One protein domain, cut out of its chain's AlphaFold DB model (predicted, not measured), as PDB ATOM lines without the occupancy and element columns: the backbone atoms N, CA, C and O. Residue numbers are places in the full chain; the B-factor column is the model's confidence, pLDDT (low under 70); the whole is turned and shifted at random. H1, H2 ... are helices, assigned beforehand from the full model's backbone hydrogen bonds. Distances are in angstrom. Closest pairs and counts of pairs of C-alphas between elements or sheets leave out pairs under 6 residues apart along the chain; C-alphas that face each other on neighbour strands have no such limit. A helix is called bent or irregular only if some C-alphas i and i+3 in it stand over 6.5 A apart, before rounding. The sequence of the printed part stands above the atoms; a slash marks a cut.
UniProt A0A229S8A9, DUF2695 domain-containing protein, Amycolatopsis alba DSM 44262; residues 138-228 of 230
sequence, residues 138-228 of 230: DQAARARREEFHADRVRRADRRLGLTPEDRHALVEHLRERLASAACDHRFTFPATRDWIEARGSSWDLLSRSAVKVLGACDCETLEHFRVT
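AT A GLANCE: This is residues 138 to 228 of the 230 residues of the protein "DUF2695 domain-containing protein" of Amycolatopsis alba DSM 44262 (UniProt A0A229S8A9). One long helix, H1, reaches out as an arm from a head of four shorter helices, and its last residues pack on H4. In the head H2, H3, H4 and H5 form a loose ring, with H2 and H4 across from each other; residues 138 to 144 of H1 stick out. The 91 printed residues hold five named helices, H1 to H5 in chain order, and no named strand: the class is all helix. The whole is compact, with a radius of gyration of the C-alphas of 13.4 A, and spans 40 by 27 by 22 A.

HOW THE PARTS SIT: Start at H1, residues 138 to 160. With residues 156 to 160 alone it touches H4, residues 203 to 214, at a shallow tilt of 11 degrees, opposite ways; the closest C-alphas, of Ala 156 and Val 213, are 6.1 A apart. Next find H2, residues 164 to 180, close but not clearly touching H1: their closest C-alphas, of Asp 157 and Arg 167, are 7.5 A apart. H2, with residues 170 to 177 alone, touches H3, residues 190 to 198, in a helical hairpin at a steep tilt of 44 degrees; the closest C-alphas, of Leu 174 and Ala 191, are 6.5 A apart. H3 and H4 touch only at the corner, and only just, with 3 pairs of C-alphas within 8 A; the closest are those of Arg 193 and Trp 203, 5.8 A apart. H2 touches H5, residues 218 to 226, at a steep tilt of 47 degrees, opposite ways, where the C-alphas of Val 171 and Leu 222, the closest, are 6.0 A apart. H1 and H3 are apart, and so are H2 and H4. In H1, H3 and H5 every O i to N i+4 pair is within hydrogen-bond range; in H2 it is 12 of 13 and in H4 6 of 8.

IN THESE COORDINATES: Find C-alpha 138 at (259.962, 221.471, 311.240); from there H1 runs 32.5 A to C-alpha 160 at (243.338, 239.458, 289.919). H2 runs 24.9 A from Pro 164 to Ser 180, H3 12.0 A from Pro 190 to Ala 198, and H4 13.5 A from Trp 203 to Leu 214. H4 is irregular: C-alphas 205 and 208 are 7.0 A apart. H5 covers 12.2 A and ends at C-alpha 226, at (254.754, 227.315, 292.225).

THE WHOLE: Look for the two C-alphas farthest apart at Asp 138 and Gly 200, 43.8 A. The printed part has no cut and no long link. The mean pLDDT of the printed part is 85.6, and residues 187, 227 and 228 are under 70.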
ATOM      1  N   ASP A 138     259.789 221.179 312.672       93.62
ATOM      2  CA  ASP A 138     259.962 221.471 311.240       93.62
ATOM      3  C   ASP A 138     258.773 220.998 310.392       93.62
ATOM      4  O   ASP A 138     258.329 221.701 309.484       93.62
ATOM      5  N   GLN A 139     258.208 219.831 310.720       95.00
ATOM      6  CA  GLN A 139     257.040 219.291 310.025       95.00
ATOM      7  C   GLN A 139     255.795 220.164 310.235       95.00
ATOM      8  O   GLN A 139     255.095 220.474 309.274       95.00
ATOM      9  N   ALA A 140     255.521 220.585 311.473       95.00
ATOM     10  CA  ALA A 140     254.380 221.449 311.773       95.00
ATOM     11  C   ALA A 140     254.561 222.855 311.176       95.00
ATOM     12  O   ALA A 140     253.604 223.448 310.680       95.00
ATOM     13  N   ALA A 141     255.792 223.372 311.177       93.88
ATOM     14  CA  ALA A 141     256.121 224.641 310.545       93.88
ATOM     15  C   ALA A 141     255.934 224.583 309.022       93.88
ATOM     16  O   ALA A 141     255.378 225.514 308.440       93.88
ATOM     17  N   ARG A 142     256.343 223.483 308.375       93.56
ATOM     18  CA  ARG A 142     256.110 223.251 306.942       93.56
ATOM     19  C   ARG A 142     254.617 223.205 306.614       93.56
ATOM     20  O   ARG A 142     254.195 223.947 305.736       93.56
ATOM     21  N   ALA A 143     253.826 222.423 307.348       94.19
ATOM     22  CA  ALA A 143     252.382 222.330 307.112       94.19
ATOM     23  C   ALA A 143     251.689 223.704 307.222       94.19
ATOM     24  O   ALA A 143     250.897 224.080 306.363       94.19
ATOM     25  N   ARG A 144     252.059 224.517 308.223       95.06
ATOM     26  CA  ARG A 144     251.537 225.888 308.346       95.06
ATOM     27  C   ARG A 144     251.947 226.798 307.192       95.06
ATOM     28  O   ARG A 144     251.148 227.634 306.779       95.06
ATOM     29  N   ARG A 145     253.177 226.667 306.679       94.38
ATOM     30  CA  ARG A 145     253.610 227.404 305.481       94.38
ATOM     31  C   ARG A 145     252.760 227.020 304.281       94.38
ATOM     32  O   ARG A 145     252.271 227.913 303.603       94.38
ATOM     33  N   GLU A 146     252.544 225.731 304.044       92.50
ATOM     34  CA  GLU A 146     251.714 225.237 302.935       92.50
ATOM     35  C   GLU A 146     250.287 225.805 303.003       92.50
ATOM     36  O   GLU A 146     249.796 226.362 302.019       92.50
ATOM     37  N   GLU A 147     249.653 225.769 304.179       93.81
ATOM     38  CA  GLU A 147     248.328 226.363 304.403       93.81
ATOM     39  C   GLU A 147     248.311 227.873 304.117       93.81
ATOM     40  O   GLU A 147     247.438 228.365 303.392       93.81
ATOM     41  N   PHE A 148     249.294 228.609 304.646       93.25
ATOM     42  CA  PHE A 148     249.429 230.049 304.434       93.25
ATOM     43  C   PHE A 148     249.674 230.400 302.960       93.25
ATOM     44  O   PHE A 148     249.080 231.344 302.436       93.25
ATOM     45  N   HIS A 149     250.505 229.625 302.263       90.50
ATOM     46  CA  HIS A 149     250.770 229.795 300.838       90.50
ATOM     47  C   HIS A 149     249.526 229.526 299.993       90.50
ATOM     48  O   HIS A 149     249.189 230.346 299.137       90.50
ATOM     49  N   ALA A 150     248.800 228.438 300.256       90.50
ATOM     50  CA  ALA A 150     247.548 228.146 299.566       90.50
ATOM     51  C   ALA A 150     246.526 229.278 299.760       90.50
ATOM     52  O   ALA A 150     245.821 229.664 298.827       90.50
ATOM     53  N   ASP A 151     246.464 229.850 300.960       91.38
ATOM     54  CA  ASP A 151     245.598 230.983 301.265       91.38
ATOM     55  C   ASP A 151     246.015 232.281 300.565       91.38
ATOM     56  O   ASP A 151     245.181 232.988 299.990       91.38
ATOM     57  N   ARG A 152     247.320 232.560 300.527       89.38
ATOM     58  CA  ARG A 152     247.899 233.670 299.764       89.38
ATOM     59  C   ARG A 152     247.557 233.571 298.276       89.38
ATOM     60  O   ARG A 152     247.106 234.564 297.709       89.38
ATOM     61  N   VAL A 153     247.681 232.388 297.674       88.94
ATOM     62  CA  VAL A 153     247.309 232.157 296.268       88.94
ATOM     63  C   VAL A 153     245.818 232.413 296.044       88.94
ATOM     64  O   VAL A 153     245.466 233.174 295.149       88.94
ATOM     65  N   ARG A 154     244.930 231.896 296.905       89.56
ATOM     66  CA  ARG A 154     243.478 232.156 296.791       89.56
ATOM     67  C   ARG A 154     243.123 233.642 296.871       89.56
ATOM     68  O   ARG A 154     242.176 234.091 296.221       89.56
ATOM     69  N   ARG A 155     243.835 234.420 297.692       87.12
ATOM     70  CA  ARG A 155     243.662 235.881 297.742       87.12
ATOM     71  C   ARG A 155     244.153 236.551 296.467       87.12
ATOM     72  O   ARG A 155     243.481 237.457 295.976       87.12
ATOM     73  N   ALA A 156     245.294 236.114 295.939       86.81
ATOM     74  CA  ALA A 156     245.839 236.632 294.694       86.81
ATOM     75  C   ALA A 156     244.886 236.400 293.522       86.81
ATOM     76  O   ALA A 156     244.525 237.356 292.838       86.81
ATOM     77  N   ASP A 157     244.396 235.168 293.381       88.50
ATOM     78  CA  ASP A 157     243.391 234.789 292.392       88.50
ATOM     79  C   ASP A 157     242.180 235.727 292.455       88.50
ATOM     80  O   ASP A 157     241.804 236.348 291.465       88.50
ATOM     81  N   ARG A 158     241.615 235.914 293.655       86.81
ATOM     82  CA  ARG A 158     240.440 236.768 293.868       86.81
ATOM     83  C   ARG A 158     240.683 238.222 293.470       86.81
ATOM     84  O   ARG A 158     239.799 238.842 292.890       86.81
ATOM     85  N   ARG A 159     241.855 238.777 293.794       83.00
ATOM     86  CA  ARG A 159     242.196 240.177 293.489       83.00
ATOM     87  C   ARG A 159     242.482 240.411 292.014       83.00
ATOM     88  O   ARG A 159     242.244 241.508 291.521       83.00
ATOM     89  N   LEU A 160     243.005 239.398 291.337       83.50
ATOM     90  CA  LEU A 160     243.338 239.458 289.919       83.50
ATOM     91  C   LEU A 160     242.213 238.926 289.024       83.50
ATOM     92  O   LEU A 160     242.323 239.004 287.805       83.50
ATOM     93  N   GLY A 161     241.136 238.399 289.615       86.00
ATOM     94  CA  GLY A 161     240.040 237.772 288.881       86.00
ATOM     95  C   GLY A 161     240.452 236.485 288.164       86.00
ATOM     96  O   GLY A 161     239.869 236.161 287.134       86.00
ATOM     97  N   LEU A 162     241.462 235.772 288.673       87.25
ATOM     98  CA  LEU A 162     241.952 234.527 288.088       87.25
ATOM     99  C   LEU A 162     241.172 233.335 288.640       87.25
ATOM    100  O   LEU A 162     240.948 233.215 289.846       87.25
ATOM    101  N   THR A 163     240.788 232.423 287.758       90.75
ATOM    102  CA  THR A 163     240.359 231.073 288.137       90.75
ATOM    103  C   THR A 163     241.573 230.156 288.372       90.75
ATOM    104  O   THR A 163     242.692 230.490 287.968       90.75
ATOM    105  N   PRO A 164     241.401 228.979 289.002       90.25
ATOM    106  CA  PRO A 164     242.462 227.975 289.066       90.25
ATOM    107  C   PRO A 164     243.027 227.588 287.690       90.25
ATOM    108  O   PRO A 164     244.238 227.416 287.555       90.25
ATOM    109  N   GLU A 165     242.172 227.498 286.672       90.94
ATOM    110  CA  GLU A 165     242.553 227.215 285.287       90.94
ATOM    111  C   GLU A 165     243.391 228.351 284.691       90.94
ATOM    112  O   GLU A 165     244.403 228.107 284.034       90.94
ATOM    113  N   ASP A 166     243.010 229.598 284.972       91.19
ATOM    114  CA  ASP A 166     243.745 230.790 284.545       91.19
ATOM    115  C   ASP A 166     245.134 230.848 285.158       91.19
ATOM    116  O   ASP A 166     246.108 231.109 284.453       91.19
ATOM    117  N   ARG A 167     245.239 230.553 286.458       90.69
ATOM    118  CA  ARG A 167     246.525 230.468 287.147       90.69
ATOM    119  C   ARG A 167     247.404 229.390 286.528       90.69
ATOM    120  O   ARG A 167     248.569 229.657 286.258       90.69
ATOM    121  N   HIS A 168     246.867 228.194 286.297       91.38
ATOM    122  CA  HIS A 168     247.636 227.110 285.686       91.38
ATOM    123  C   HIS A 168     248.142 227.507 284.290       91.38
ATOM    124  O   HIS A 168     249.330 227.375 284.002       91.38
ATOM    125  N   ALA A 169     247.280 228.094 283.457       92.12
ATOM    126  CA  ALA A 169     247.664 228.584 282.136       92.12
ATOM    127  C   ALA A 169     248.714 229.712 282.193       92.12
ATOM    128  O   ALA A 169     249.612 229.751 281.350       92.12
ATOM    129  N   LEU A 170     248.632 230.612 283.177       91.00
ATOM    130  CA  LEU A 170     249.642 231.649 283.404       91.00
ATOM    131  C   LEU A 170     250.981 231.038 283.847       91.00
ATOM    132  O   LEU A 170     252.024 231.436 283.339       91.00
ATOM    133  N   VAL A 171     250.974 230.056 284.750       92.31
ATOM    134  CA  VAL A 171     252.189 229.354 285.196       92.31
ATOM    135  C   VAL A 171     252.890 228.666 284.026       92.31
ATOM    136  O   VAL A 171     254.102 228.828 283.874       92.31
ATOM    137  N   GLU A 172     252.153 227.955 283.173       92.62
ATOM    138  CA  GLU A 172     252.721 227.317 281.979       92.62
ATOM    139  C   GLU A 172     253.284 228.349 280.995       92.62
ATOM    140  O   GLU A 172     254.415 228.205 280.527       92.62
ATOM    141  N   HIS A 173     252.560 229.447 280.765       91.38
ATOM    142  CA  HIS A 173     253.048 230.551 279.941       91.38
ATOM    143  C   HIS A 173     254.361 231.140 280.483       91.38
ATOM    144  O   HIS A 173     255.321 231.337 279.736       91.38
ATOM    145  N   LEU A 174     254.439 231.390 281.792       91.50
ATOM    146  CA  LEU A 174     255.639 231.925 282.435       91.50
ATOM    147  C   LEU A 174     256.810 230.941 282.370       91.50
ATOM    148  O   LEU A 174     257.936 231.366 282.116       91.50
ATOM    149  N   ARG A 175     256.566 229.635 282.552       91.06
ATOM    150  CA  ARG A 175     257.589 228.584 282.409       91.06
ATOM    151  C   ARG A 175     258.200 228.589 281.014       91.06
ATOM    152  O   ARG A 175     259.422 228.572 280.895       91.06
ATOM    153  N   GLU A 176     257.370 228.653 279.979       90.25
ATOM    154  CA  GLU A 176     257.828 228.694 278.590       90.25
ATOM    155  C   GLU A 176     258.643 229.964 278.304       90.25
ATOM    156  O   GLU A 176     259.758 229.899 277.779       90.25
ATOM    157  N   ARG A 177     258.130 231.132 278.706       89.06
ATOM    158  CA  ARG A 177     258.784 232.422 278.440       89.06
ATOM    159  C   ARG A 177     260.110 232.551 279.183       89.06
ATOM    160  O   ARG A 177     261.114 232.905 278.561       89.06
ATOM    161  N   LEU A 178     260.150 232.194 280.465       88.06
ATOM    162  CA  LEU A 178     261.361 232.263 281.292       88.06
ATOM    163  C   LEU A 178     262.387 231.168 280.962       88.06
ATOM    164  O   LEU A 178     263.569 231.344 281.240       88.06
ATOM    165  N   ALA A 179     261.986 230.061 280.327       84.81
ATOM    166  CA  ALA A 179     262.941 229.088 279.791       84.81
ATOM    167  C   ALA A 179     263.756 229.663 278.617       84.81
ATOM    168  O   ALA A 179     264.889 229.246 278.382       84.81
ATOM    169  N   SER A 180     263.181 230.624 277.887       74.75
ATOM    170  CA  SER A 180     263.780 231.229 276.691       74.75
ATOM    171  C   SER A 180     264.524 232.547 276.947       74.75
ATOM    172  O   SER A 180     265.315 232.974 276.104       74.75
ATOM    173  N   ALA A 181     264.300 233.186 278.099       72.00
ATOM    174  CA  ALA A 181     264.895 234.469 278.462       72.00
ATOM    175  C   ALA A 181     265.113 234.569 279.977       72.00
ATOM    176  O   ALA A 181     264.212 234.293 280.767       72.00
ATOM    177  N   ALA A 182     266.305 235.012 280.387       72.44
ATOM    178  CA  ALA A 182     266.573 235.313 281.789       72.44
ATOM    179  C   ALA A 182     265.729 236.514 282.239       72.44
ATOM    180  O   ALA A 182     265.655 237.520 281.531       72.44
ATOM    181  N   CYS A 183     265.124 236.425 283.425       79.62
ATOM    182  CA  CYS A 183     264.495 237.588 284.034       79.62
ATOM    183  C   CYS A 183     265.582 238.552 284.521       79.62
ATOM    184  O   CYS A 183     266.498 238.147 285.235       79.62
ATOM    185  N   ASP A 184     265.489 239.826 284.147       75.19
ATOM    186  CA  ASP A 184     266.448 240.851 284.569       75.19
ATOM    187  C   ASP A 184     266.123 241.450 285.950       75.19
ATOM    188  O   ASP A 184     266.847 242.329 286.421       75.19
ATOM    189  N   HIS A 185     265.046 240.971 286.592       76.44
ATOM    190  CA  HIS A 185     264.512 241.439 287.874       76.44
ATOM    191  C   HIS A 185     264.281 242.958 287.948       76.44
ATOM    192  O   HIS A 185     264.101 243.514 289.033       76.44
ATOM    193  N   ARG A 186     264.254 243.657 286.809       71.81
ATOM    194  CA  ARG A 186     263.741 245.025 286.751       71.81
ATOM    195  C   ARG A 186     262.229 244.918 286.852       71.81
ATOM    196  O   ARG A 186     261.681 243.961 286.316       71.81
ATOM    197  N   PHE A 187     261.579 245.865 287.536       62.28
ATOM    198  CA  PHE A 187     260.123 245.923 287.757       62.28
ATOM    199  C   PHE A 187     259.327 245.822 286.443       62.28
ATOM    200  O   PHE A 187     258.893 246.823 285.874       62.28
ATOM    201  N   THR A 188     259.195 244.614 285.914       72.31
ATOM    202  CA  THR A 188     258.749 244.342 284.556       72.31
ATOM    203  C   THR A 188     258.030 243.000 284.563       72.31
ATOM    204  O   THR A 188     258.525 241.984 285.049       72.31
ATOM    205  N   PHE A 189     256.817 243.030 284.025       82.44
ATOM    206  CA  PHE A 189     255.938 241.875 283.880       82.44
ATOM    207  C   PHE A 189     255.646 241.623 282.403       82.44
ATOM    208  O   PHE A 189     254.477 241.577 282.042       82.44
ATOM    209  N   PRO A 190     256.641 241.593 281.498       87.06
ATOM    210  CA  PRO A 190     256.348 241.518 280.073       87.06
ATOM    211  C   PRO A 190     255.501 240.286 279.738       87.06
ATOM    212  O   PRO A 190     254.485 240.426 279.067       87.06
ATOM    213  N   ALA A 191     255.833 239.106 280.268       88.19
ATOM    214  CA  ALA A 191     255.072 237.892 279.987       88.19
ATOM    215  C   ALA A 191     253.709 237.886 280.697       88.19
ATOM    216  O   ALA A 191     252.697 237.579 280.069       88.19
ATOM    217  N   THR A 192     253.645 238.267 281.979       88.62
ATOM    218  CA  THR A 192     252.358 238.336 282.696       88.62
ATOM    219  C   THR A 192     251.422 239.368 282.057       88.62
ATOM    220  O   THR A 192     250.229 239.107 281.902       88.62
ATOM    221  N   ARG A 193     251.951 240.524 281.639       89.75
ATOM    222  CA  ARG A 193     251.215 241.571 280.924       89.75
ATOM    223  C   ARG A 193     250.681 241.058 279.595       89.75
ATOM    224  O   ARG A 193     249.474 241.144 279.388       89.75
ATOM    225  N   ASP A 194     251.554 240.522 278.738       89.69
ATOM    226  CA  ASP A 194     251.181 239.994 277.420       89.69
ATOM    227  C   ASP A 194     250.036 238.979 277.562       89.69
ATOM    228  O   ASP A 194     249.045 239.025 276.831       89.69
ATOM    229  N   TRP A 195     250.142 238.090 278.553       91.50
ATOM    230  CA  TRP A 195     249.139 237.070 278.835       91.50
ATOM    231  C   TRP A 195     247.798 237.657 279.302       91.50
ATOM    232  O   TRP A 195     246.741 237.230 278.833       91.50
ATOM    233  N   ILE A 196     247.817 238.650 280.199       87.69
ATOM    234  CA  ILE A 196     246.604 239.326 280.695       87.69
ATOM    235  C   ILE A 196     245.913 240.106 279.568       87.69
ATOM    236  O   ILE A 196     244.695 239.987 279.393       87.69
ATOM    237  N   GLU A 197     246.674 240.871 278.784       89.19
ATOM    238  CA  GLU A 197     246.150 241.683 277.681       89.19
ATOM    239  C   GLU A 197     245.565 240.807 276.563       89.19
ATOM    240  O   GLU A 197     244.480 241.101 276.055       89.19
ATOM    241  N   ALA A 198     246.201 239.673 276.241       89.62
ATOM    242  CA  ALA A 198     245.694 238.710 275.257       89.62
ATOM    243  C   ALA A 198     244.316 238.125 275.624       89.62
ATOM    244  O   ALA A 198     243.579 237.662 274.752       89.62
ATOM    245  N   ARG A 199     243.942 238.172 276.906       85.31
ATOM    246  CA  ARG A 199     242.644 237.714 277.423       85.31
ATOM    247  C   ARG A 199     241.603 238.830 277.525       85.31
ATOM    248  O   ARG A 199     240.542 238.629 278.113       85.31
ATOM    249  N   GLY A 200     241.901 240.009 276.979       83.12
ATOM    250  CA  GLY A 200     241.004 241.164 276.984       83.12
ATOM    251  C   GLY A 200     240.899 241.873 278.335       83.12
ATOM    252  O   GLY A 200     240.008 242.701 278.515       83.12
ATOM    253  N   SER A 201     241.787 241.565 279.284       84.38
ATOM    254  CA  SER A 201     241.883 242.280 280.559       84.38
ATOM    255  C   SER A 201     242.904 243.411 280.456       84.38
ATOM    256  O   SER A 201     243.934 243.277 279.804       84.38
ATOM    257  N   SER A 202     242.632 244.547 281.100       84.12
ATOM    258  CA  SER A 202     243.564 245.679 281.094       84.12
ATOM    259  C   SER A 202     244.663 245.466 282.132       84.12
ATOM    260  O   SER A 202     244.397 245.471 283.337       84.12
ATOM    261  N   TRP A 203     245.909 245.319 281.670       84.25
ATOM    262  CA  TRP A 203     247.066 245.290 282.563       84.25
ATOM    263  C   TRP A 203     247.190 246.581 283.366       84.25
ATOM    264  O   TRP A 203     247.484 246.515 284.550       84.25
ATOM    265  N   ASP A 204     246.897 247.745 282.788       80.75
ATOM    266  CA  ASP A 204     246.976 249.019 283.516       80.75
ATOM    267  C   ASP A 204     246.089 249.017 284.770       80.75
ATOM    268  O   ASP A 204     246.509 249.496 285.826       80.75
ATOM    269  N   LEU A 205     244.911 248.389 284.693       71.31
ATOM    270  CA  LEU A 205     244.014 248.223 285.839       71.31
ATOM    271  C   LEU A 205     244.533 247.203 286.864       71.31
ATOM    272  O   LEU A 205     244.341 247.391 288.065       71.31
ATOM    273  N   LEU A 206     245.185 246.130 286.414       78.81
ATOM    274  CA  LEU A 206     245.610 245.014 287.269       78.81
ATOM    275  C   LEU A 206     247.038 245.148 287.804       78.81
ATOM    276  O   LEU A 206     247.362 244.550 288.826       78.81
ATOM    277  N   SER A 207     247.885 245.937 287.150       80.81
ATOM    278  CA  SER A 207     249.325 246.041 287.394       80.81
ATOM    279  C   SER A 207     249.641 246.456 288.826       80.81
ATOM    280  O   SER A 207     250.511 245.867 289.465       80.81
ATOM    281  N   ARG A 208     248.879 247.407 289.379       74.75
ATOM    282  CA  ARG A 208     249.022 247.854 290.772       74.75
ATOM    283  C   ARG A 208     248.773 246.714 291.758       74.75
ATOM    284  O   ARG A 208     249.545 246.530 292.698       74.75
ATOM    285  N   SER A 209     247.726 245.926 291.528       78.69
ATOM    286  CA  SER A 209     247.411 244.756 292.351       78.69
ATOM    287  C   SER A 209     248.432 243.639 292.141       78.69
ATOM    288  O   SER A 209     248.899 243.051 293.111       78.69
ATOM    289  N   ALA A 210     248.833 243.385 290.894       81.06
ATOM    290  CA  ALA A 210     249.808 242.363 290.534       81.06
ATOM    291  C   ALA A 210     251.166 242.620 291.198       81.06
ATOM    292  O   ALA A 210     251.681 241.726 291.860       81.06
ATOM    293  N   VAL A 211     251.694 243.847 291.134       80.50
ATOM    294  CA  VAL A 211     252.952 244.217 291.805       80.50
ATOM    295  C   VAL A 211     252.858 243.991 293.320       80.50
ATOM    296  O   VAL A 211     253.752 243.449 293.968       80.50
ATOM    297  N   LYS A 212     251.733 244.378 293.924       80.06
ATOM    298  CA  LYS A 212     251.564 244.278 295.379       80.06
ATOM    299  C   LYS A 212     251.393 242.842 295.871       80.06
ATOM    300  O   LYS A 212     251.711 242.577 297.032       80.06
ATOM    301  N   VAL A 213     250.890 241.945 295.023       82.00
ATOM    302  CA  VAL A 213     250.490 240.578 295.386       82.00
ATOM    303  C   VAL A 213     251.478 239.523 294.879       82.00
ATOM    304  O   VAL A 213     251.911 238.663 295.655       82.00
ATOM    305  N   LEU A 214     251.832 239.588 293.597       82.69
ATOM    306  CA  LEU A 214     252.607 238.572 292.886       82.69
ATOM    307  C   LEU A 214     254.117 238.786 292.996       82.69
ATOM    308  O   LEU A 214     254.847 237.804 293.026       82.69
ATOM    309  N   GLY A 215     254.586 240.030 293.132       82.38
ATOM    310  CA  GLY A 215     256.013 240.346 293.221       82.38
ATOM    311  C   GLY A 215     256.389 241.567 292.392       82.38
ATOM    312  O   GLY A 215     255.561 242.431 292.165       82.38
ATOM    313  N   ALA A 216     257.634 241.661 291.938       83.69
ATOM    314  CA  ALA A 216     258.126 242.739 291.078       83.69
ATOM    315  C   ALA A 216     258.435 242.293 289.635       83.69
ATOM    316  O   ALA A 216     258.605 243.143 288.764       83.69
ATOM    317  N   CYS A 217     258.512 240.984 289.380       87.50
ATOM    318  CA  CYS A 217     258.852 240.404 288.080       87.50
ATOM    319  C   CYS A 217     258.007 239.166 287.763       87.50
ATOM    320  O   CYS A 217     257.480 238.508 288.661       87.50
ATOM    321  N   ASP A 218     258.016 238.762 286.490       89.19
ATOM    322  CA  ASP A 218     257.480 237.474 286.023       89.19
ATOM    323  C   ASP A 218     258.055 236.263 286.783       89.19
ATOM    324  O   ASP A 218     257.357 235.278 287.022       89.19
ATOM    325  N   CYS A 219     259.318 236.339 287.206       89.00
ATOM    326  CA  CYS A 219     259.967 235.297 287.992       89.00
ATOM    327  C   CYS A 219     259.382 235.122 289.399       89.00
ATOM    328  O   CYS A 219     259.159 234.000 289.847       89.00
ATOM    329  N   GLU A 220     259.110 236.232 290.080       88.50
ATOM    330  CA  GLU A 220     258.473 236.254 291.391       88.50
ATOM    331  C   GLU A 220     257.010 235.833 291.271       88.50
ATOM    332  O   GLU A 220     256.541 235.090 292.128       88.50
ATOM    333  N   THR A 221     256.319 236.201 290.184       88.94
ATOM    334  CA  THR A 221     254.977 235.680 289.880       88.94
ATOM    335  C   THR A 221     254.985 234.161 289.736       88.94
ATOM    336  O   THR A 221     254.142 233.479 290.320       88.94
ATOM    337  N   LEU A 222     255.938 233.607 288.977       90.06
ATOM    338  CA  LEU A 222     256.054 232.161 288.811       90.06
ATOM    339  C   LEU A 222     256.322 231.477 290.159       90.06
ATOM    340  O   LEU A 222     255.667 230.489 290.483       90.06
ATOM    341  N   GLU A 223     257.243 232.014 290.959       87.81
ATOM    342  CA  GLU A 223     257.545 231.482 292.290       87.81
ATOM    343  C   GLU A 223     256.341 231.578 293.236       87.81
ATOM    344  O   GLU A 223     256.027 230.619 293.935       87.81
ATOM    345  N   HIS A 224     255.604 232.693 293.203       87.06
ATOM    346  CA  HIS A 224     254.393 232.900 293.994       87.06
ATOM    347  C   HIS A 224     253.387 231.759 293.803       87.06
ATOM    348  O   HIS A 224     252.798 231.291 294.778       87.06
ATOM    349  N   PHE A 225     253.192 231.305 292.563       86.50
ATOM    350  CA  PHE A 225     252.224 230.257 292.244       86.50
ATOM    351  C   PHE A 225     252.785 228.831 292.358       86.50
ATOM    352  O   PHE A 225     252.028 227.905 292.660       86.50
ATOM    353  N   ARG A 226     254.098 228.636 292.186       79.69
ATOM    354  CA  ARG A 226     254.754 227.315 292.225       79.69
ATOM    355  C   ARG A 226     254.630 226.572 293.549       79.69
ATOM    356  O   ARG A 226     254.548 225.348 293.539       79.69
ATOM    357  N   VAL A 227     254.577 227.289 294.671       62.72
ATOM    358  CA  VAL A 227     254.558 226.688 296.021       62.72
ATOM    359  C   VAL A 227     253.308 225.819 296.276       62.72
ATOM    360  O   VAL A 227     253.258 225.092 297.257       62.72
ATOM    361  N   THR A 228     252.312 225.835 295.382       51.59
ATOM    362  CA  THR A 228     251.077 225.034 295.504       51.59
ATOM    363  C   THR A 228     251.054 223.726 294.702       51.59
ATOM    364  O   THR A 228     250.099 222.966 294.841       51.59
TER     365      THR A 228